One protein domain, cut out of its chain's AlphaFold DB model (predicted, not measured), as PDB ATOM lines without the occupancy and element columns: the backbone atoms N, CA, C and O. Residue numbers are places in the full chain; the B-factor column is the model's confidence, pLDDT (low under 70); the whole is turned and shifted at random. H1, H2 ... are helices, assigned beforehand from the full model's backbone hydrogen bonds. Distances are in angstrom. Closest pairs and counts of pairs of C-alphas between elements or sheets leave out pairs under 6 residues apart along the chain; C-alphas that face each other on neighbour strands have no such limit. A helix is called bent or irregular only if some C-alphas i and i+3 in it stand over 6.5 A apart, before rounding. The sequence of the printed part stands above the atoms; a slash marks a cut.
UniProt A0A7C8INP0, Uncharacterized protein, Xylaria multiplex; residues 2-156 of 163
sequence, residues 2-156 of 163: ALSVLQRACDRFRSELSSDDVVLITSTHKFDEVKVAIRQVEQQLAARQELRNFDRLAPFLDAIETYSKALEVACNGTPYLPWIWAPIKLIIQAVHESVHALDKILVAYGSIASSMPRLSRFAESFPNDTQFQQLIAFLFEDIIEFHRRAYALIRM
ATOM      1  N   ALA A   2     -24.644  33.836 -28.651       92.38
ATOM      2  CA  ALA A   2     -25.952  33.617 -29.288       92.38
ATOM      3  C   ALA A   2     -25.853  32.803 -30.595       92.38
ATOM      4  O   ALA A   2     -26.415  31.718 -30.688       92.38
ATOM      5  N   LEU A   3     -25.028  33.248 -31.552       93.81
ATOM      6  CA  LEU A   3     -24.863  32.563 -32.842       93.81
ATOM      7  C   LEU A   3     -24.448  31.085 -32.712       93.81
ATOM      8  O   LEU A   3     -24.965  30.232 -33.422       93.81
ATOM      9  N   SER A   4     -23.554  30.764 -31.771       95.56
ATOM     10  CA  SER A   4     -23.138  29.379 -31.519       95.56
ATOM     11  C   SER A   4     -24.263  28.511 -30.950       95.56
ATOM     12  O   SER A   4     -24.269  27.311 -31.198       95.56
ATOM     13  N   VAL A   5     -25.207  29.086 -30.197       97.31
ATOM     14  CA  VAL A   5     -26.404  28.357 -29.738       97.31
ATOM     15  C   VAL A   5     -27.294  28.035 -30.939       97.31
ATOM     16  O   VAL A   5     -27.640  26.871 -31.130       97.31
ATOM     17  N   LEU A   6     -27.562  29.025 -31.802       97.00
ATOM     18  CA  LEU A   6     -28.359  28.833 -33.022       97.00
ATOM     19  C   LEU A   6     -27.762  27.749 -33.922       97.00
ATOM     20  O   LEU A   6     -28.457  26.818 -34.322       97.00
ATOM     21  N   GLN A   7     -26.457  27.848 -34.191       96.94
ATOM     22  CA  GLN A   7     -25.743  26.886 -35.018       96.94
ATOM     23  C   GLN A   7     -25.857  25.470 -34.448       96.94
ATOM     24  O   GLN A   7     -26.260  24.562 -35.167       96.94
ATOM     25  N   ARG A   8     -25.547  25.275 -33.160       97.81
ATOM     26  CA  ARG A   8     -25.603  23.941 -32.541       97.81
ATOM     27  C   ARG A   8     -27.006  23.346 -32.572       97.81
ATOM     28  O   ARG A   8     -27.130  22.153 -32.828       97.81
ATOM     29  N   ALA A   9     -28.038  24.150 -32.323       98.12
ATOM     30  CA  ALA A   9     -29.420  23.690 -32.373       98.12
ATOM     31  C   ALA A   9     -29.793  23.211 -33.790       98.12
ATOM     32  O   ALA A   9     -30.287  22.093 -33.954       98.12
ATOM     33  N   CYS A  10     -29.479  24.013 -34.814       97.31
ATOM     34  CA  CYS A  10     -29.699  23.658 -36.217       97.31
ATOM     35  C   CYS A  10     -28.901  22.418 -36.630       97.31
ATOM     36  O   CYS A  10     -29.472  21.497 -37.204       97.31
ATOM     37  N   ASP A  11     -27.604  22.368 -36.323       97.25
ATOM     38  CA  ASP A  11     -26.719  21.262 -36.703       97.25
ATOM     39  C   ASP A  11     -27.162  19.950 -36.045       97.25
ATOM     40  O   ASP A  11     -27.210  18.907 -36.701       97.25
ATOM     41  N   ARG A  12     -27.569  20.010 -34.771       97.75
ATOM     42  CA  ARG A  12     -28.117  18.858 -34.054       97.75
ATOM     43  C   ARG A  12     -29.375  18.337 -34.732       97.75
ATOM     44  O   ARG A  12     -29.437  17.149 -35.034       97.75
ATOM     45  N   PHE A  13     -30.353  19.199 -35.006       97.81
ATOM     46  CA  PHE A  13     -31.571  18.756 -35.679       97.81
ATOM     47  C   PHE A  13     -31.269  18.240 -37.093       97.81
ATOM     48  O   PHE A  13     -31.713  17.156 -37.461       97.81
ATOM     49  N   ARG A  14     -30.430  18.949 -37.854       96.94
ATOM     50  CA  ARG A  14     -30.017  18.554 -39.205       96.94
ATOM     51  C   ARG A  14     -29.422  17.151 -39.260       96.94
ATOM     52  O   ARG A  14     -29.674  16.444 -40.227       96.94
ATOM     53  N   SER A  15     -28.647  16.763 -38.247       96.50
ATOM     54  CA  SER A  15     -28.006  15.444 -38.188       96.50
ATOM     55  C   SER A  15     -28.983  14.271 -38.043       96.50
ATOM     56  O   SER A  15     -28.613  13.138 -38.334       96.50
ATOM     57  N   GLU A  16     -30.222  14.537 -37.620       95.56
ATOM     58  CA  GLU A  16     -31.266  13.524 -37.413       95.56
ATOM     59  C   GLU A  16     -32.250  13.439 -38.593       95.56
ATOM     60  O   GLU A  16     -33.044  12.502 -38.664       95.56
ATOM     61  N   LEU A  17     -32.211  14.403 -39.518       95.88
ATOM     62  CA  LEU A  17     -33.105  14.458 -40.672       95.88
ATOM     63  C   LEU A  17     -32.667  13.493 -41.779       95.88
ATOM     64  O   LEU A  17     -31.480  13.330 -42.062       95.88
ATOM     65  N   SER A  18     -33.648  12.932 -42.488       95.00
ATOM     66  CA  SER A  18     -33.402  12.275 -43.775       95.00
ATOM     67  C   SER A  18     -32.949  13.282 -44.844       95.00
ATOM     68  O   SER A  18     -33.225  14.480 -44.745       95.00
ATOM     69  N   SER A  19     -32.291  12.801 -45.903       94.75
ATOM     70  CA  SER A  19     -31.841  13.651 -47.016       94.75
ATOM     71  C   SER A  19     -32.980  14.465 -47.641       94.75
ATOM     72  O   SER A  19     -32.807  15.657 -47.895       94.75
ATOM     73  N   ASP A  20     -34.152  13.854 -47.831       94.69
ATOM     74  CA  ASP A  20     -35.321  14.517 -48.424       94.69
ATOM     75  C   ASP A  20     -35.868  15.617 -47.505       94.69
ATOM     76  O   ASP A  20     -36.213  16.712 -47.955       94.69
ATOM     77  N   ASP A  21     -35.867  15.372 -46.193       95.50
ATOM     78  CA  ASP A  21     -36.349  16.339 -45.206       95.50
ATOM     79  C   ASP A  21     -35.392  17.528 -45.056       95.50
ATOM     80  O   ASP A  21     -35.835  18.666 -44.882       95.50
ATOM     81  N   VAL A  22     -34.078  17.298 -45.187       95.25
ATOM     82  CA  VAL A  22     -33.087  18.382 -45.265       95.25
ATOM     83  C   VAL A  22     -33.369  19.271 -46.474       95.25
ATOM     84  O   VAL A  22     -33.337  20.496 -46.346       95.25
ATOM     85  N   VAL A  23     -33.674  18.689 -47.639       94.69
ATOM     86  CA  VAL A  23     -34.020  19.455 -48.849       94.69
ATOM     87  C   VAL A  23     -35.307  20.253 -48.634       94.69
ATOM     88  O   VAL A  23     -35.358  21.437 -48.970       94.69
ATOM     89  N   LEU A  24     -36.329  19.662 -48.013       94.31
ATOM     90  CA  LEU A  24     -37.585  20.360 -47.733       94.31
ATOM     91  C   LEU A  24     -37.384  21.554 -46.783       94.31
ATOM     92  O   LEU A  24     -37.888  22.648 -47.047       94.31
ATOM     93  N   ILE A  25     -36.623  21.371 -45.699       93.81
ATOM     94  CA  ILE A  25     -36.333  22.456 -44.753       93.81
ATOM     95  C   ILE A  25     -35.501  23.547 -45.426       93.81
ATOM     96  O   ILE A  25     -35.844  24.724 -45.333       93.81
ATOM     97  N   THR A  26     -34.435  23.174 -46.137       92.44
ATOM     98  CA  THR A  26     -33.517  24.152 -46.744       92.44
ATOM     99  C   THR A  26     -34.114  24.906 -47.929       92.44
ATOM    100  O   THR A  26     -33.683  26.027 -48.180       92.44
ATOM    101  N   SER A  27     -35.114  24.344 -48.615       94.25
ATOM    102  CA  SER A  27     -35.868  25.026 -49.680       94.25
ATOM    103  C   SER A  27     -37.021  25.900 -49.173       94.25
ATOM    104  O   SER A  27     -37.584  26.664 -49.954       94.25
ATOM    105  N   THR A  28     -37.374  25.816 -47.885       95.44
ATOM    106  CA  THR A  28     -38.460  26.615 -47.301       95.44
ATOM    107  C   THR A  28     -37.912  27.917 -46.729       95.44
ATOM    108  O   THR A  28     -37.508  27.988 -45.569       95.44
ATOM    109  N   HIS A  29     -37.888  28.969 -47.546       92.69
ATOM    110  CA  HIS A  29     -37.228  30.229 -47.188       92.69
ATOM    111  C   HIS A  29     -38.166  31.245 -46.547       92.69
ATOM    112  O   HIS A  29     -37.728  32.032 -45.709       92.69
ATOM    113  N   LYS A  30     -39.439  31.265 -46.950       93.56
ATOM    114  CA  LYS A  30     -40.399  32.277 -46.502       93.56
ATOM    115  C   LYS A  30     -41.420  31.688 -45.546       93.56
ATOM    116  O   LYS A  30     -41.920  30.586 -45.749       93.56
ATOM    117  N   PHE A  31     -41.803  32.481 -44.552       94.19
ATOM    118  CA  PHE A  31     -42.844  32.104 -43.600       94.19
ATOM    119  C   PHE A  31     -44.191  31.790 -44.278       94.19
ATOM    120  O   PHE A  31     -44.882  30.851 -43.891       94.19
ATOM    121  N   ASP A  32     -44.538  32.520 -45.344       95.25
ATOM    122  CA  ASP A  32     -45.788  32.315 -46.090       95.25
ATOM    123  C   ASP A  32     -45.892  30.920 -46.734       95.25
ATOM    124  O   ASP A  32     -46.985  30.371 -46.857       95.25
ATOM    125  N   GLU A  33     -44.764  30.279 -47.057       96.06
ATOM    126  CA  GLU A  33     -44.764  28.910 -47.587       96.06
ATOM    127  C   GLU A  33     -45.322  27.899 -46.576       96.06
ATOM    128  O   GLU A  33     -45.923  26.898 -46.967       96.06
ATOM    129  N   VAL A  34     -45.178  28.173 -45.275       96.38
ATOM    130  CA  VAL A  34     -45.782  27.362 -44.209       96.38
ATOM    131  C   VAL A  34     -47.296  27.562 -44.193       96.38
ATOM    132  O   VAL A  34     -48.036  26.583 -44.145       96.38
ATOM    133  N   LYS A  35     -47.771  28.810 -44.329       95.38
ATOM    134  CA  LYS A  35     -49.208  29.130 -44.435       95.38
ATOM    135  C   LYS A  35     -49.833  28.483 -45.681       95.38
ATOM    136  O   LYS A  35     -50.966  28.011 -45.641       95.38
ATOM    137  N   VAL A  36     -49.103  28.427 -46.799       96.75
ATOM    138  CA  VAL A  36     -49.523  27.697 -48.009       96.75
ATOM    139  C   VAL A  36     -49.607  26.192 -47.750       96.75
ATOM    140  O   VAL A  36     -50.625  25.590 -48.083       96.75
ATOM    141  N   ALA A  37     -48.592  25.588 -47.127       96.19
ATOM    142  CA  ALA A  37     -48.587  24.155 -46.837       96.19
ATOM    143  C   ALA A  37     -49.722  23.740 -45.889       96.19
ATOM    144  O   ALA A  37     -50.374  22.726 -46.126       96.19
ATOM    145  N   ILE A  38     -50.008  24.548 -44.863       96.50
ATOM    146  CA  ILE A  38     -51.147  24.333 -43.958       96.50
ATOM    147  C   ILE A  38     -52.459  24.301 -44.748       96.50
ATOM    148  O   ILE A  38     -53.188  23.316 -44.664       96.50
ATOM    149  N   ARG A  39     -52.709  25.308 -45.595       96.94
ATOM    150  CA  ARG A  39     -53.923  25.364 -46.430       96.94
ATOM    151  C   ARG A  39     -54.051  24.164 -47.365       96.94
ATOM    152  O   ARG A  39     -55.152  23.664 -47.575       96.94
ATOM    153  N   GLN A  40     -52.942  23.692 -47.933       97.06
ATOM    154  CA  GLN A  40     -52.939  22.494 -48.779       97.06
ATOM    155  C   GLN A  40     -53.340  21.247 -47.986       97.06
ATOM    156  O   GLN A  40     -54.147  20.455 -48.469       97.06
ATOM    157  N   VAL A  41     -52.828  21.086 -46.763       96.75
ATOM    158  CA  VAL A  41     -53.218  19.976 -45.887       96.75
ATOM    159  C   VAL A  41     -54.687  20.077 -45.472       96.75
ATOM    160  O   VAL A  41     -55.407  19.083 -45.545       96.75
ATOM    161  N   GLU A  42     -55.173  21.265 -45.112       96.25
ATOM    162  CA  GLU A  42     -56.592  21.481 -44.800       96.25
ATOM    163  C   GLU A  42     -57.507  21.092 -45.967       96.25
ATOM    164  O   GLU A  42     -58.517  20.422 -45.759       96.25
ATOM    165  N   GLN A  43     -57.137  21.444 -47.203       96.88
ATOM    166  CA  GLN A  43     -57.884  21.056 -48.406       96.88
ATOM    167  C   GLN A  43     -57.908  19.537 -48.616       96.88
ATOM    168  O   GLN A  43     -58.951  18.981 -48.966       96.88
ATOM    169  N   GLN A  44     -56.785  18.852 -48.385       96.19
ATOM    170  CA  GLN A  44     -56.714  17.392 -48.487       96.19
ATOM    171  C   GLN A  44     -57.590  16.706 -47.433       96.19
ATOM    172  O   GLN A  44     -58.314  15.766 -47.756       96.19
ATOM    173  N   LEU A  45     -57.578  17.203 -46.193       96.06
ATOM    174  CA  LEU A  45     -58.438  16.706 -45.118       96.06
ATOM    175  C   LEU A  45     -59.917  16.991 -45.396       96.06
ATOM    176  O   LEU A  45     -60.761  16.126 -45.173       96.06
ATOM    177  N   ALA A  46     -60.245  18.164 -45.945       96.12
ATOM    178  CA  ALA A  46     -61.607  18.502 -46.355       96.12
ATOM    179  C   ALA A  46     -62.142  17.522 -47.408       96.12
ATOM    180  O   ALA A  46     -63.260  17.024 -47.273       96.12
ATOM    181  N   ALA A  47     -61.327  17.189 -48.415       96.69
ATOM    182  CA  ALA A  47     -61.681  16.222 -49.453       96.69
ATOM    183  C   ALA A  47     -61.950  14.812 -48.896       96.69
ATOM    184  O   ALA A  47     -62.725  14.061 -49.486       96.69
ATOM    185  N   ARG A  48     -61.345  14.465 -47.752       95.56
ATOM    186  CA  ARG A  48     -61.541  13.193 -47.035       95.56
ATOM    187  C   ARG A  48     -62.624  13.252 -45.949       95.56
ATOM    188  O   ARG A  48     -62.892  12.237 -45.326       95.56
ATOM    189  N   GLN A  49     -63.262  14.408 -45.731       94.69
ATOM    190  CA  GLN A  49     -64.193  14.662 -44.616       94.69
ATOM    191  C   GLN A  49     -63.547  14.535 -43.220       94.69
ATOM    192  O   GLN A  49     -64.204  14.215 -42.233       94.69
ATOM    193  N   GLU A  50     -62.255  14.849 -43.119       95.31
ATOM    194  CA  GLU A  50     -61.429  14.698 -41.916       95.31
ATOM    195  C   GLU A  50     -60.866  16.037 -41.414       95.31
ATOM    196  O   GLU A  50     -59.759  16.099 -40.884       95.31
ATOM    197  N   LEU A  51     -61.619  17.131 -41.561       93.69
ATOM    198  CA  LEU A  51     -61.193  18.461 -41.102       93.69
ATOM    199  C   LEU A  51     -60.707  18.445 -39.648       93.69
ATOM    200  O   LEU A  51     -61.290  17.777 -38.787       93.69
ATOM    201  N   ARG A  52     -59.647  19.209 -39.377       95.31
ATOM    202  CA  ARG A  52     -59.058  19.392 -38.045       95.31
ATOM    203  C   ARG A  52     -58.910  20.867 -37.716       95.31
ATOM    204  O   ARG A  52     -58.954  21.720 -38.594       95.31
ATOM    205  N   ASN A  53     -58.783  21.162 -36.425       93.19
ATOM    206  CA  ASN A  53     -58.766  22.530 -35.923       93.19
ATOM    207  C   ASN A  53     -57.359  23.146 -36.040       93.19
ATOM    208  O   ASN A  53     -56.605  23.174 -35.061       93.19
ATOM    209  N   PHE A  54     -57.015  23.632 -37.234       95.12
ATOM    210  CA  PHE A  54     -55.752  24.332 -37.491       95.12
ATOM    211  C   PHE A  54     -55.664  25.711 -36.824       95.12
ATOM    212  O   PHE A  54     -54.549  26.200 -36.639       95.12
ATOM    213  N   ASP A  55     -56.772  26.292 -36.342       93.50
ATOM    214  CA  ASP A  55     -56.741  27.546 -35.566       93.50
ATOM    215  C   ASP A  55     -55.883  27.410 -34.298       93.50
ATOM    216  O   ASP A  55     -55.321  28.388 -33.806       93.50
ATOM    217  N   ARG A  56     -55.694  26.181 -33.795       94.38
ATOM    218  CA  ARG A  56     -54.778  25.877 -32.681       94.38
ATOM    219  C   ARG A  56     -53.316  26.226 -32.971       94.38
ATOM    220  O   ARG A  56     -52.547  26.423 -32.034       94.38
ATOM    221  N   LEU A  57     -52.932  26.299 -34.244       94.44
ATOM    222  CA  LEU A  57     -51.581  26.641 -34.674       94.44
ATOM    223  C   LEU A  57     -51.369  28.157 -34.778       94.44
ATOM    224  O   LEU A  57     -50.234  28.617 -34.648       94.44
ATOM    225  N   ALA A  58     -52.436  28.941 -34.969       93.50
ATOM    226  CA  ALA A  58     -52.349  30.383 -35.196       93.50
ATOM    227  C   ALA A  58     -51.572  31.136 -34.094       93.50
ATOM    228  O   ALA A  58     -50.650  31.871 -34.446       93.50
ATOM    229  N   PRO A  59     -51.796  30.886 -32.782       93.69
ATOM    230  CA  PRO A  59     -51.022  31.553 -31.734       93.69
ATOM    231  C   PRO A  59     -49.515  31.300 -31.839       93.69
ATOM    232  O   PRO A  59     -48.715  32.185 -31.539       93.69
ATOM    233  N   PHE A  60     -49.116  30.098 -32.267       94.75
ATOM    234  CA  PHE A  60     -47.708  29.768 -32.462       94.75
ATOM    235  C   PHE A  60     -47.134  30.507 -33.668       94.75
ATOM    236  O   PHE A  60     -46.058  31.084 -33.552       94.75
ATOM    237  N   LEU A  61     -47.862  30.536 -34.792       94.81
ATOM    238  CA  LEU A  61     -47.459  31.252 -36.007       94.81
ATOM    239  C   LEU A  61     -47.275  32.754 -35.752       94.81
ATOM    240  O   LEU A  61     -46.258  33.318 -36.152       94.81
ATOM    241  N   ASP A  62     -48.203  33.379 -35.032       91.81
ATOM    242  CA  ASP A  62     -48.125  34.803 -34.694       91.81
ATOM    243  C   ASP A  62     -46.947  35.099 -33.751       91.81
ATOM    244  O   ASP A  62     -46.224  36.094 -33.909       91.81
ATOM    245  N   ALA A  63     -46.719  34.212 -32.776       91.06
ATOM    246  CA  ALA A  63     -45.611  34.333 -31.838       91.06
ATOM    247  C   ALA A  63     -44.260  34.238 -32.557       91.06
ATOM    248  O   ALA A  63     -43.402  35.098 -32.350       91.06
ATOM    249  N   ILE A  64     -44.079  33.253 -33.446       92.94
ATOM    250  CA  ILE A  64     -42.821  33.088 -34.184       92.94
ATOM    251  C   ILE A  64     -42.600  34.166 -35.249       92.94
ATOM    252  O   ILE A  64     -41.453  34.527 -35.496       92.94
ATOM    253  N   GLU A  65     -43.664  34.725 -35.835       91.06
ATOM    254  CA  GLU A  65     -43.582  35.865 -36.761       91.06
ATOM    255  C   GLU A  65     -43.131  37.151 -36.045       91.06
ATOM    256  O   GLU A  65     -42.400  37.970 -36.604       91.06
ATOM    257  N   THR A  66     -43.521  37.331 -34.783       87.56
ATOM    258  CA  THR A  66     -43.031  38.445 -33.956       87.56
ATOM    259  C   THR A  66     -41.606  38.192 -33.469       87.56
ATOM    260  O   THR A  66     -40.759  39.084 -33.495       87.56
ATOM    261  N   TYR A  67     -41.337  36.966 -33.026       89.56
ATOM    262  CA  TYR A  67     -40.052  36.533 -32.494       89.56
ATOM    263  C   TYR A  67     -38.929  36.550 -33.541       89.56
ATOM    264  O   TYR A  67     -37.808  36.946 -33.224       89.56
ATOM    265  N   SER A  68     -39.222  36.181 -34.794       89.62
ATOM    266  CA  SER A  68     -38.242  36.161 -35.888       89.62
ATOM    267  C   SER A  68     -37.563  37.519 -36.084       89.62
ATOM    268  O   SER A  68     -36.350  37.571 -36.254       89.62
ATOM    269  N   LYS A  69     -38.302  38.623 -35.923       87.81
ATOM    270  CA  LYS A  69     -37.763  39.991 -36.004       87.81
ATOM    271  C   LYS A  69     -36.668  40.255 -34.968       87.81
ATOM    272  O   LYS A  69     -35.679  40.914 -35.266       87.81
ATOM    273  N   ALA A  70     -36.829  39.737 -33.749       87.81
ATOM    274  CA  ALA A  70     -35.808  39.847 -32.705       87.81
ATOM    275  C   ALA A  70     -34.621  38.909 -32.974       87.81
ATOM    276  O   ALA A  70     -33.476  39.260 -32.686       87.81
ATOM    277  N   LEU A  71     -34.893  37.729 -33.543       90.62
ATOM    278  CA  LEU A  71     -33.879  36.727 -33.863       90.62
ATOM    279  C   LEU A  71     -32.967  37.140 -35.027       90.62
ATOM    280  O   LEU A  71     -31.806  36.738 -35.043       90.62
ATOM    281  N   GLU A  72     -33.445  37.951 -35.974       90.44
ATOM    282  CA  GLU A  72     -32.650  38.429 -37.117       90.44
ATOM    283  C   GLU A  72     -31.290  39.007 -36.692       90.44
ATOM    284  O   GLU A  72     -30.266  38.710 -37.315       90.44
ATOM    285  N   VAL A  73     -31.258  39.754 -35.582       88.44
ATOM    286  CA  VAL A  73     -30.020  40.323 -35.032       88.44
ATOM    287  C   VAL A  73     -29.074  39.223 -34.532       88.44
ATOM    288  O   VAL A  73     -27.890  39.232 -34.874       88.44
ATOM    289  N   ALA A  74     -29.576  38.236 -33.781       87.06
ATOM    290  CA  ALA A  74     -28.779  37.096 -33.313       87.06
ATOM    291  C   ALA A  74     -28.263  36.215 -34.461       87.06
ATOM    292  O   ALA A  74     -27.175  35.643 -34.348       87.06
ATOM    293  N   CYS A  75     -29.021  36.096 -35.558       89.69
ATOM    294  CA  CYS A  75     -28.602  35.350 -36.742       89.69
ATOM    295  C   CYS A  75     -27.407  36.002 -37.443       89.69
ATOM    296  O   CYS A  75     -26.623  35.284 -38.062       89.69
ATOM    297  N   ASN A  76     -27.237  37.324 -37.367       88.00
ATOM    298  CA  ASN A  76     -26.106  38.036 -37.971       88.00
ATOM    299  C   ASN A  76     -25.840  37.626 -39.442       88.00
ATOM    300  O   ASN A  76     -24.719  37.294 -39.825       88.00
ATOM    301  N   GLY A  77     -26.901  37.554 -40.254       87.81
ATOM    302  CA  GLY A  77     -26.829  37.178 -41.675       87.81
ATOM    303  C   GLY A  77     -26.721  35.675 -41.969       87.81
ATOM    304  O   GLY A  77     -26.695  35.286 -43.134       87.81
ATOM    305  N   THR A  78     -26.688  34.811 -40.949       91.75
ATOM    306  CA  THR A  78     -26.746  33.353 -41.147       91.75
ATOM    307  C   THR A  78     -28.168  32.864 -41.454       91.75
ATOM    308  O   THR A  78     -29.146  33.446 -40.976       91.75
ATOM    309  N   PRO A  79     -28.327  31.764 -42.215       91.19
ATOM    310  CA  PRO A  79     -29.632  31.276 -42.658       91.19
ATOM    311  C   PRO A  79     -30.339  30.409 -41.595       91.19
ATOM    312  O   PRO A  79     -30.932  29.383 -41.924       91.19
ATOM    313  N   TYR A  80     -30.267  30.782 -40.312       94.19
ATOM    314  CA  TYR A  80     -30.912  30.029 -39.224       94.19
ATOM    315  C   TYR A  80     -32.366  30.434 -38.984       94.19
ATOM    316  O   TYR A  80     -33.142  29.632 -38.480       94.19
ATOM    317  N   LEU A  81     -32.762  31.638 -39.401       93.38
ATOM    318  CA  LEU A  81     -34.123  32.147 -39.228       93.38
ATOM    319  C   LEU A  81     -35.208  31.174 -39.753       93.38
ATOM    320  O   LEU A  81     -36.145  30.890 -39.002       93.38
ATOM    321  N   PRO A  82     -35.067  30.556 -40.951       95.25
ATOM    322  CA  PRO A  82     -36.075  29.630 -41.461       95.25
ATOM    323  C   PRO A  82     -36.282  28.366 -40.634       95.25
ATOM    324  O   PRO A  82     -37.349  27.761 -40.706       95.25
ATOM    325  N   TRP A  83     -35.314  27.984 -39.800       96.06
ATOM    326  CA  TRP A  83     -35.422  26.796 -38.955       96.06
ATOM    327  C   TRP A  83     -36.499  26.926 -37.872       96.06
ATOM    328  O   TRP A  83     -36.929  25.909 -37.336       96.06
ATOM    329  N   ILE A  84     -37.005  28.133 -37.589       94.62
ATOM    330  CA  ILE A  84     -38.169  28.295 -36.705       94.62
ATOM    331  C   ILE A  84     -39.446  27.741 -37.352       94.62
ATOM    332  O   ILE A  84     -40.271  27.146 -36.659       94.62
ATOM    333  N   TRP A  85     -39.642  27.950 -38.659       96.06
ATOM    334  CA  TRP A  85     -40.930  27.698 -39.317       96.06
ATOM    335  C   TRP A  85     -40.902  26.582 -40.358       96.06
ATOM    336  O   TRP A  85     -41.899  25.883 -40.520       96.06
ATOM    337  N   ALA A  86     -39.783  26.364 -41.047       97.25
ATOM    338  CA  ALA A  86     -39.655  25.302 -42.040       97.25
ATOM    339  C   ALA A  86     -39.968  23.900 -41.470       97.25
ATOM    340  O   ALA A  86     -40.672  23.138 -42.138       97.25
ATOM    341  N   PRO A  87     -39.571  23.558 -40.225       97.31
ATOM    342  CA  PRO A  87     -39.952  22.281 -39.624       97.31
ATOM    343  C   PRO A  87     -41.456  22.118 -39.389       97.31
ATOM    344  O   PRO A  87     -41.947  20.996 -39.419       97.31
ATOM    345  N   ILE A  88     -42.215  23.207 -39.212       96.88
ATOM    346  CA  ILE A  88     -43.679  23.144 -39.064       96.88
ATOM    347  C   ILE A  88     -44.299  22.564 -40.335       96.88
ATOM    348  O   ILE A  88     -45.119  21.652 -40.261       96.88
ATOM    349  N   LYS A  89     -43.866  23.059 -41.502       96.75
ATOM    350  CA  LYS A  89     -44.294  22.553 -42.812       96.75
ATOM    351  C   LYS A  89     -43.970  21.066 -42.955       96.75
ATOM    352  O   LYS A  89     -44.871  20.298 -43.274       96.75
ATOM    353  N   LEU A  90     -42.732  20.671 -42.646       96.12
ATOM    354  CA  LEU A  90     -42.301  19.268 -42.648       96.12
ATOM    355  C   LEU A  90     -43.212  18.394 -41.775       96.12
ATOM    356  O   LEU A  90     -43.748  17.391 -42.235       96.12
ATOM    357  N   ILE A  91     -43.398  18.791 -40.515       96.00
ATOM    358  CA  ILE A  91     -44.161  18.043 -39.516       96.00
ATOM    359  C   ILE A  91     -45.619  17.889 -39.951       96.00
ATOM    360  O   ILE A  91     -46.137  16.777 -39.944       96.00
ATOM    361  N   ILE A  92     -46.274  18.974 -40.369       94.88
ATOM    362  CA  ILE A  92     -47.685  18.953 -40.780       94.88
ATOM    363  C   ILE A  92     -47.878  18.081 -42.024       94.88
ATOM    364  O   ILE A  92     -48.794  17.260 -42.059       94.88
ATOM    365  N   GLN A  93     -46.988  18.202 -43.012       94.31
ATOM    366  CA  GLN A  93     -47.014  17.355 -44.206       94.31
ATOM    367  C   GLN A  93     -46.732  15.884 -43.888       94.31
ATOM    368  O   GLN A  93     -47.241  15.018 -44.587       94.31
ATOM    369  N   ALA A  94     -45.985  15.570 -42.832       92.56
ATOM    370  CA  ALA A  94     -45.717  14.186 -42.453       92.56
ATOM    371  C   ALA A  94     -46.856  13.542 -41.636       92.56
ATOM    372  O   ALA A  94     -47.086  12.345 -41.766       92.56
ATOM    373  N   VAL A  95     -47.587  14.302 -40.808       92.50
ATOM    374  CA  VAL A  95     -48.607  13.729 -39.896       92.50
ATOM    375  C   VAL A  95     -50.031  13.750 -40.419       92.50
ATOM    376  O   VAL A  95     -50.894  13.125 -39.811       92.50
ATOM    377  N   HIS A  96     -50.310  14.468 -41.508       88.88
ATOM    378  CA  HIS A  96     -51.688  14.687 -41.955       88.88
ATOM    379  C   HIS A  96     -52.457  13.407 -42.328       88.88
ATOM    380  O   HIS A  96     -53.683  13.421 -42.321       88.88
ATOM    381  N   GLU A  97     -51.767  12.300 -42.614       89.19
ATOM    382  CA  GLU A  97     -52.400  10.997 -42.855       89.19
ATOM    383  C   GLU A  97     -52.944  10.345 -41.573       89.19
ATOM    384  O   GLU A  97     -53.855   9.524 -41.636       89.19
ATOM    385  N   SER A  98     -52.426  10.727 -40.399       91.06
ATOM    386  CA  SER A  98     -52.920  10.287 -39.096       91.06
ATOM    387  C   SER A  98     -53.541  11.460 -38.353       91.06
ATOM    388  O   SER A  98     -52.879  12.218 -37.645       91.06
ATOM    389  N   VAL A  99     -54.859  11.577 -38.462       90.19
ATOM    390  CA  VAL A  99     -55.628  12.644 -37.819       90.19
ATOM    391  C   VAL A  99     -55.405  12.763 -36.305       90.19
ATOM    392  O   VAL A  99     -55.389  13.869 -35.774       90.19
ATOM    393  N   HIS A 100     -55.177  11.644 -35.610       90.62
ATOM    394  CA  HIS A 100     -54.864  11.632 -34.176       90.62
ATOM    395  C   HIS A 100     -53.486  12.229 -33.880       90.62
ATOM    396  O   HIS A 100     -53.327  13.012 -32.942       90.62
ATOM    397  N   ALA A 101     -52.477  11.875 -34.683       91.56
ATOM    398  CA  ALA A 101     -51.145  12.455 -34.557       91.56
ATOM    399  C   ALA A 101     -51.170  13.953 -34.889       91.56
ATOM    400  O   ALA A 101     -50.586  14.753 -34.155       91.56
ATOM    401  N   LEU A 102     -51.907  14.338 -35.934       93.81
ATOM    402  CA  LEU A 102     -52.111  15.733 -36.304       93.81
ATOM    403  C   LEU A 102     -52.747  16.535 -35.158       93.81
ATOM    404  O   LEU A 102     -52.214  17.578 -34.788       93.81
ATOM    405  N   ASP A 103     -53.817  16.035 -34.536       93.94
ATOM    406  CA  ASP A 103     -54.463  16.715 -33.406       93.94
ATOM    407  C   ASP A 103     -53.509  16.925 -32.224       93.94
ATOM    408  O   ASP A 103     -53.475  18.012 -31.637       93.94
ATOM    409  N   LYS A 104     -52.688  15.918 -31.896       93.88
ATOM    410  CA  LYS A 104     -51.664  16.033 -30.843       93.88
ATOM    411  C   LYS A 104     -50.617  17.093 -31.175       93.88
ATOM    412  O   LYS A 104     -50.265  17.886 -30.304       93.88
ATOM    413  N   ILE A 105     -50.148  17.134 -32.422       95.00
ATOM    414  CA  ILE A 105     -49.185  18.138 -32.886       95.00
ATOM    415  C   ILE A 105     -49.778  19.551 -32.813       95.00
ATOM    416  O   ILE A 105     -49.126  20.456 -32.294       95.00
ATOM    417  N   LEU A 106     -51.023  19.745 -33.257       95.25
ATOM    418  CA  LEU A 106     -51.702  21.046 -33.206       95.25
ATOM    419  C   LEU A 106     -51.874  21.547 -31.762       95.25
ATOM    420  O   LEU A 106     -51.627  22.719 -31.477       95.25
ATOM    421  N   VAL A 107     -52.242  20.661 -30.827       95.00
ATOM    422  CA  VAL A 107     -52.322  20.992 -29.390       95.00
ATOM    423  C   VAL A 107     -50.952  21.347 -28.814       95.00
ATOM    424  O   VAL A 107     -50.838  22.303 -28.042       95.00
ATOM    425  N   ALA A 108     -49.911  20.598 -29.182       94.94
ATOM    426  CA  ALA A 108     -48.558  20.848 -28.700       94.94
ATOM    427  C   ALA A 108     -48.059  22.236 -29.132       94.94
ATOM    428  O   ALA A 108     -47.607  23.002 -28.283       94.94
ATOM    429  N   TYR A 109     -48.241  22.614 -30.402       95.44
ATOM    430  CA  TYR A 109     -47.893  23.956 -30.879       95.44
ATOM    431  C   TYR A 109     -48.639  25.070 -30.133       95.44
ATOM    432  O   TYR A 109     -48.011  26.032 -29.686       95.44
ATOM    433  N   GLY A 110     -49.953  24.926 -29.929       93.31
ATOM    434  CA  GLY A 110     -50.733  25.896 -29.153       93.31
ATOM    435  C   GLY A 110     -50.260  26.026 -27.696       93.31
ATOM    436  O   GLY A 110     -50.249  27.122 -27.128       93.31
ATOM    437  N   SER A 111     -49.795  24.925 -27.097       92.81
ATOM    438  CA  SER A 111     -49.266  24.909 -25.725       92.81
ATOM    439  C   SER A 111     -47.913  25.621 -25.616       92.81
ATOM    440  O   SER A 111     -47.683  26.371 -24.664       92.81
ATOM    441  N   ILE A 112     -47.034  25.449 -26.610       91.94
ATOM    442  CA  ILE A 112     -45.755  26.174 -26.676       91.94
ATOM    443  C   ILE A 112     -46.009  27.667 -26.824       91.94
ATOM    444  O   ILE A 112     -45.438  28.450 -26.072       91.94
ATOM    445  N   ALA A 113     -46.904  28.062 -27.734       90.94
ATOM    446  CA  ALA A 113     -47.267  29.465 -27.927       90.94
ATOM    447  C   ALA A 113     -47.740  30.121 -26.623       90.94
ATOM    448  O   ALA A 113     -47.320  31.224 -26.288       90.94
ATOM    449  N   SER A 114     -48.558  29.403 -25.849       88.69
ATOM    450  CA  SER A 114     -49.065  29.866 -24.550       88.69
ATOM    451  C   SER A 114     -47.969  30.014 -23.487       88.69
ATOM    452  O   SER A 114     -48.142  30.764 -22.530       88.69
ATOM    453  N   SER A 115     -46.846  29.311 -23.655       88.69
ATOM    454  CA  SER A 115     -45.701  29.335 -22.740       88.69
ATOM    455  C   SER A 115     -44.611  30.324 -23.173       88.69
ATOM    456  O   SER A 115     -43.672  30.564 -22.415       88.69
ATOM    457  N   MET A 116     -44.708  30.903 -24.377       87.12
ATOM    458  CA  MET A 116     -43.698  31.834 -24.874       87.12
ATOM    459  C   MET A 116     -43.723  33.160 -24.099       87.12
ATOM    460  O   MET A 116     -44.791  33.746 -23.885       87.12
ATOM    461  N   PRO A 117     -42.551  33.697 -23.718       84.50
ATOM    462  CA  PRO A 117     -42.475  35.013 -23.108       84.50
ATOM    463  C   PRO A 117     -42.859  36.108 -24.113       84.50
ATOM    464  O   PRO A 117     -42.569  36.032 -25.308       84.50
ATOM    465  N   ARG A 118     -43.479  37.186 -23.622       81.88
ATOM    466  CA  ARG A 118     -43.790  38.368 -24.441       81.88
ATOM    467  C   ARG A 118     -42.541  39.234 -24.598       81.88
ATOM    468  O   ARG A 118     -42.232  40.040 -23.725       81.88
ATOM    469  N   LEU A 119     -41.829  39.064 -25.710       78.00
ATOM    470  CA  LEU A 119     -40.522  39.697 -25.942       78.00
ATOM    471  C   LEU A 119     -40.565  40.978 -26.783       78.00
ATOM    472  O   LEU A 119     -39.559  41.681 -26.844       78.00
ATOM    473  N   SER A 120     -41.703  41.306 -27.402       71.50
ATOM    474  CA  SER A 120     -41.821  42.414 -28.365       71.50
ATOM    475  C   SER A 120     -41.285  43.744 -27.825       71.50
ATOM    476  O   SER A 120     -40.425  44.364 -28.440       71.50
ATOM    477  N   ARG A 121     -41.698  44.131 -26.612       73.56
ATOM    478  CA  ARG A 121     -41.260  45.385 -25.977       73.56
ATOM    479  C   ARG A 121     -39.757  45.418 -25.664       73.56
ATOM    480  O   ARG A 121     -39.146  46.486 -25.671       73.56
ATOM    481  N   PHE A 122     -39.164  44.262 -25.367       76.31
ATOM    482  CA  PHE A 122     -37.739  44.155 -25.053       76.31
ATOM    483  C   PHE A 122     -36.880  44.206 -26.316       76.31
ATOM    484  O   PHE A 122     -35.860  44.888 -26.312       76.31
ATOM    485  N   ALA A 123     -37.326  43.569 -27.401       74.81
ATOM    486  CA  ALA A 123     -36.623  43.588 -28.682       74.81
ATOM    487  C   ALA A 123     -36.481  45.004 -29.256       74.81
ATOM    488  O   ALA A 123     -35.425  45.354 -29.775       74.81
ATOM    489  N   GLU A 124     -37.513  45.836 -29.103       77.50
ATOM    490  CA  GLU A 124     -37.482  47.243 -29.521       77.50
ATOM    491  C   GLU A 124     -36.534  48.092 -28.665       77.50
ATOM    492  O   GLU A 124     -35.858  48.985 -29.172       77.50
ATOM    493  N   SER A 125     -36.477  47.811 -27.362       82.31
ATOM    494  CA  SER A 125     -35.699  48.609 -26.409       82.31
ATOM    495  C   SER A 125     -34.215  48.221 -26.385       82.31
ATOM    496  O   SER A 125     -33.369  49.057 -26.071       82.31
ATOM    497  N   PHE A 126     -33.888  46.965 -26.709       79.62
ATOM    498  CA  PHE A 126     -32.553  46.386 -26.533       79.62
ATOM    499  C   PHE A 126     -32.080  45.537 -27.730       79.62
ATOM    500  O   PHE A 126     -31.602  44.417 -27.538       79.62
ATOM    501  N   PRO A 127     -32.152  46.037 -28.979       74.00
ATOM    502  CA  PRO A 127     -31.835  45.229 -30.156       74.00
ATOM    503  C   PRO A 127     -30.379  44.742 -30.174       74.00
ATOM    504  O   PRO A 127     -30.116  43.643 -30.637       74.00
ATOM    505  N   ASN A 128     -29.435  45.502 -29.613       81.56
ATOM    506  CA  ASN A 128     -28.010  45.148 -29.601       81.56
ATOM    507  C   ASN A 128     -27.509  44.654 -28.233       81.56
ATOM    508  O   ASN A 128     -26.302  44.490 -28.042       81.56
ATOM    509  N   ASP A 129     -28.406  44.435 -27.267       89.62
ATOM    510  CA  ASP A 129     -28.001  43.935 -25.957       89.62
ATOM    511  C   ASP A 129     -27.607  42.456 -26.037       89.62
ATOM    512  O   ASP A 129     -28.376  41.596 -26.466       89.62
ATOM    513  N   THR A 130     -26.385  42.144 -25.612       89.56
ATOM    514  CA  THR A 130     -25.832  40.793 -25.767       89.56
ATOM    515  C   THR A 130     -26.558  39.760 -24.901       89.56
ATOM    516  O   THR A 130     -26.675  38.606 -25.314       89.56
ATOM    517  N   GLN A 131     -27.066  40.151 -23.727       90.31
ATOM    518  CA  GLN A 131     -27.802  39.241 -22.845       90.31
ATOM    519  C   GLN A 131     -29.181  38.935 -23.428       90.31
ATOM    520  O   GLN A 131     -29.601  37.779 -23.445       90.31
ATOM    521  N   PHE A 132     -29.848  39.946 -23.982       90.00
ATOM    522  CA  PHE A 132     -31.109  39.777 -24.687       90.00
ATOM    523  C   PHE A 132     -30.945  38.877 -25.917       90.00
ATOM    524  O   PHE A 132     -31.687  37.909 -26.065       90.00
ATOM    525  N   GLN A 133     -29.920  39.102 -26.744       91.19
ATOM    526  CA  GLN A 133     -29.638  38.234 -27.893       91.19
ATOM    527  C   GLN A 133     -29.334  36.787 -27.479       91.19
ATOM    528  O   GLN A 133     -29.673  35.839 -28.189       91.19
ATOM    529  N   GLN A 134     -28.721  36.590 -26.310       93.12
ATOM    530  CA  GLN A 134     -28.489  35.263 -25.755       93.12
ATOM    531  C   GLN A 134     -29.780  34.600 -25.250       93.12
ATOM    532  O   GLN A 134     -29.980  33.417 -25.513       93.12
ATOM    533  N   LEU A 135     -30.672  35.348 -24.593       92.44
ATOM    534  CA  LEU A 135     -32.004  34.871 -24.206       92.44
ATOM    535  C   LEU A 135     -32.815  34.434 -25.430       92.44
ATOM    536  O   LEU A 135     -33.391  33.348 -25.425       92.44
ATOM    537  N   ILE A 136     -32.822  35.253 -26.485       92.75
ATOM    538  CA  ILE A 136     -33.446  34.910 -27.764       92.75
ATOM    539  C   ILE A 136     -32.843  33.601 -28.288       92.75
ATOM    540  O   ILE A 136     -33.567  32.647 -28.535       92.75
ATOM    541  N   ALA A 137     -31.518  33.474 -28.357       94.94
ATOM    542  CA  ALA A 137     -30.910  32.242 -28.854       94.94
ATOM    543  C   ALA A 137     -31.282  30.977 -28.048       94.94
ATOM    544  O   ALA A 137     -31.437  29.916 -28.649       94.94
ATOM    545  N   PHE A 138     -31.475  31.074 -26.729       95.25
ATOM    546  CA  PHE A 138     -31.954  29.945 -25.922       95.25
ATOM    547  C   PHE A 138     -33.412  29.577 -26.217       95.25
ATOM    548  O   PHE A 138     -33.722  28.401 -26.374       95.25
ATOM    549  N   LEU A 139     -34.294  30.563 -26.398       93.94
ATOM    550  CA  LEU A 139     -35.679  30.295 -26.803       93.94
ATOM    551  C   LEU A 139     -35.755  29.652 -28.194       93.94
ATOM    552  O   LEU A 139     -36.598  28.792 -28.437       93.94
ATOM    553  N   PHE A 140     -34.857  30.036 -29.105       95.69
ATOM    554  CA  PHE A 140     -34.716  29.358 -30.392       95.69
ATOM    555  C   PHE A 140     -34.326  27.891 -30.197       95.69
ATOM    556  O   PHE A 140     -34.957  27.022 -30.789       95.69
ATOM    557  N   GLU A 141     -33.322  27.607 -29.364       97.25
ATOM    558  CA  GLU A 141     -32.889  26.236 -29.068       97.25
ATOM    559  C   GLU A 141     -34.038  25.377 -28.515       97.25
ATOM    560  O   GLU A 141     -34.221  24.255 -28.987       97.25
ATOM    561  N   ASP A 142     -34.869  25.919 -27.620       95.81
ATOM    562  CA  ASP A 142     -36.048  25.223 -27.086       95.81
ATOM    563  C   ASP A 142     -37.090  24.902 -28.175       95.81
ATOM    564  O   ASP A 142     -37.635  23.794 -28.222       95.81
ATOM    565  N   ILE A 143     -37.348  25.842 -29.094       96.25
ATOM    566  CA  ILE A 143     -38.253  25.627 -30.237       96.25
ATOM    567  C   ILE A 143     -37.693  24.550 -31.176       96.25
ATOM    568  O   ILE A 143     -38.429  23.663 -31.615       96.25
ATOM    569  N   ILE A 144     -36.393  24.597 -31.478       97.69
ATOM    570  CA  ILE A 144     -35.741  23.600 -32.335       97.69
ATOM    571  C   ILE A 144     -35.745  22.220 -31.674       97.69
ATOM    572  O   ILE A 144     -35.991  21.223 -32.351       97.69
ATOM    573  N   GLU A 145     -35.531  22.138 -30.361       97.44
ATOM    574  CA  GLU A 145     -35.611  20.877 -29.626       97.44
ATOM    575  C   GLU A 145     -37.028  20.294 -29.668       97.44
ATOM    576  O   GLU A 145     -37.183  19.079 -29.826       97.44
ATOM    577  N   PHE A 146     -38.069  21.131 -29.596       96.19
ATOM    578  CA  PHE A 146     -39.436  20.669 -29.823       96.19
ATOM    579  C   PHE A 146     -39.621  20.107 -31.238       96.19
ATOM    580  O   PHE A 146     -40.085  18.975 -31.378       96.19
ATOM    581  N   HIS A 147     -39.220  20.851 -32.275       97.25
ATOM    582  CA  HIS A 147     -39.319  20.398 -33.670       97.25
ATOM    583  C   HIS A 147     -38.607  19.068 -33.892       97.25
ATOM    584  O   HIS A 147     -39.155  18.161 -34.515       97.25
ATOM    585  N   ARG A 148     -37.410  18.929 -33.320       97.06
ATOM    586  CA  ARG A 148     -36.603  17.713 -33.379       97.06
ATOM    587  C   ARG A 148     -37.320  16.522 -32.741       97.06
ATOM    588  O   ARG A 148     -37.377  15.447 -33.333       97.06
ATOM    589  N   ARG A 149     -37.915  16.706 -31.558       95.38
ATOM    590  CA  ARG A 149     -38.690  15.652 -30.877       95.38
ATOM    591  C   ARG A 149     -39.968  15.299 -31.623       95.38
ATOM    592  O   ARG A 149     -40.282  14.119 -31.745       95.38
ATOM    593  N   ALA A 150     -40.688  16.297 -32.129       94.50
ATOM    594  CA  ALA A 150     -41.873  16.081 -32.947       94.50
ATOM    595  C   ALA A 150     -41.515  15.265 -34.194       94.50
ATOM    596  O   ALA A 150     -42.132  14.235 -34.439       94.50
ATOM    597  N   TYR A 151     -40.459  15.645 -34.917       95.06
ATOM    598  CA  TYR A 151     -39.952  14.893 -36.064       95.06
ATOM    599  C   TYR A 151     -39.609  13.438 -35.713       95.06
ATOM    600  O   TYR A 151     -40.072  12.519 -36.390       95.06
ATOM    601  N   ALA A 152     -38.860  13.214 -34.628       92.69
ATOM    602  CA  ALA A 152     -38.485  11.871 -34.191       92.69
ATOM    603  C   ALA A 152     -39.709  10.985 -33.900       92.69
ATOM    604  O   ALA A 152     -39.729   9.825 -34.303       92.69
ATOM    605  N   LEU A 153     -40.751  11.531 -33.262       89.12
ATOM    606  CA  LEU A 153     -41.999  10.804 -32.998       89.12
ATOM    607  C   LEU A 153     -42.733  10.407 -34.284       89.12
ATOM    608  O   LEU A 153     -43.326   9.336 -34.343       89.12
ATOM    609  N   ILE A 154     -42.682  11.256 -35.308       87.00
ATOM    610  CA  ILE A 154     -43.364  11.029 -36.590       87.00
ATOM    611  C   ILE A 154     -42.622   9.993 -37.438       87.00
ATOM    612  O   ILE A 154     -43.233   9.267 -38.218       87.00
ATOM    613  N   ARG A 155     -41.296   9.918 -37.290       85.88
ATOM    614  CA  ARG A 155     -40.438   8.970 -38.012       85.88
ATOM    615  C   ARG A 155     -40.229   7.647 -37.282       85.88
ATOM    616  O   ARG A 155     -39.643   6.735 -37.862       85.88
ATOM    617  N   MET A 156     -40.686   7.521 -36.037       80.50
ATOM    618  CA  MET A 156     -40.561   6.278 -35.286       80.50
ATOM    619  C   MET A 156     -41.459   5.201 -35.926       80.50
ATOM    620  O   MET A 156     -42.665   5.425 -36.050       80.50
TER     621      MET A 156
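This is residues 2 to 156 of the 163 residues of an uncharacterized protein of Xylaria multiplex (UniProt A0A7C8INP0). An elongated bundle of five helices, H3, H4, H6, H7 and H9, runs up and down, each against the one before it in the chain. H1 packs along H9, the longest helix, H2 packs on H6, short H5 is near the core, and H8 packs on H4 far from it. The printed part has 155 residues, with nine named helices, H1 to H9 in order, and no named strand; its class is all helix. It is compact, with a radius of gyration of the C-alphas of 15.5 A and spans of 50 by 32 by 23 A.

H9, residues 130 to 155, touches H1, residues 2 to 16, the same way at a shallow tilt of 8 degrees, the closest C-alphas being those of Ala 2 and Gln 134, 4.7 A. With residues 147 to 154 alone H9 touches H6, residues 86 to 95 (closest C-alphas Pro 87 and His 147, 6.3 A). With residues 140 to 144 alone it touches H5, residues 81 to 84 (Ile 84 and Ile 144, 6.9 A). The hub, H4, residues 54 to 75, touches six helices; it is only just irregular, with C-alphas 56 and 59 6.9 A apart, and has a kink of 47 degrees near residue 69. Its residues 54 to 63 alone touch H7, residues 99 to 115 (Phe 60 and Ala 113, 4.6 A), and 66 to 70 alone touch H8, residues 120 to 125 (Ala 70 and Ala 123, 5.6 A). H3, residues 31 to 47, forms a hairpin with H4, only just touching it with 3 pairs of C-alphas within 8 A (Phe 31 and Glu 65, 7.8 A). H2, residues 19 to 27, touches H6 (Ile 25 and Ala 86, 5.1 A). Every O i to N i+4 pair is within hydrogen-bond range in H2, H6, H7, H8 and H9, against 10 of 11 in H1, 12 of 13 in H3 and 11 of 18 in H4; H5 is too short for one.

H9 measures 37.1 A, from C-alpha 130 at (-25.832, 40.793, -25.767) to C-alpha 155 at (-40.438, 8.970, -38.012). H4 measures 29.3 A, H3 25.3 A, H7 24.6 A and H1 22.3 A.

The two C-alphas farthest apart, those of Gln 49 and Asp 129, are 50.1 A apart. The printed part has no cut and no long link. Mean pLDDT of the printed part is 92.5, of H8 76, and no printed residue is under 70.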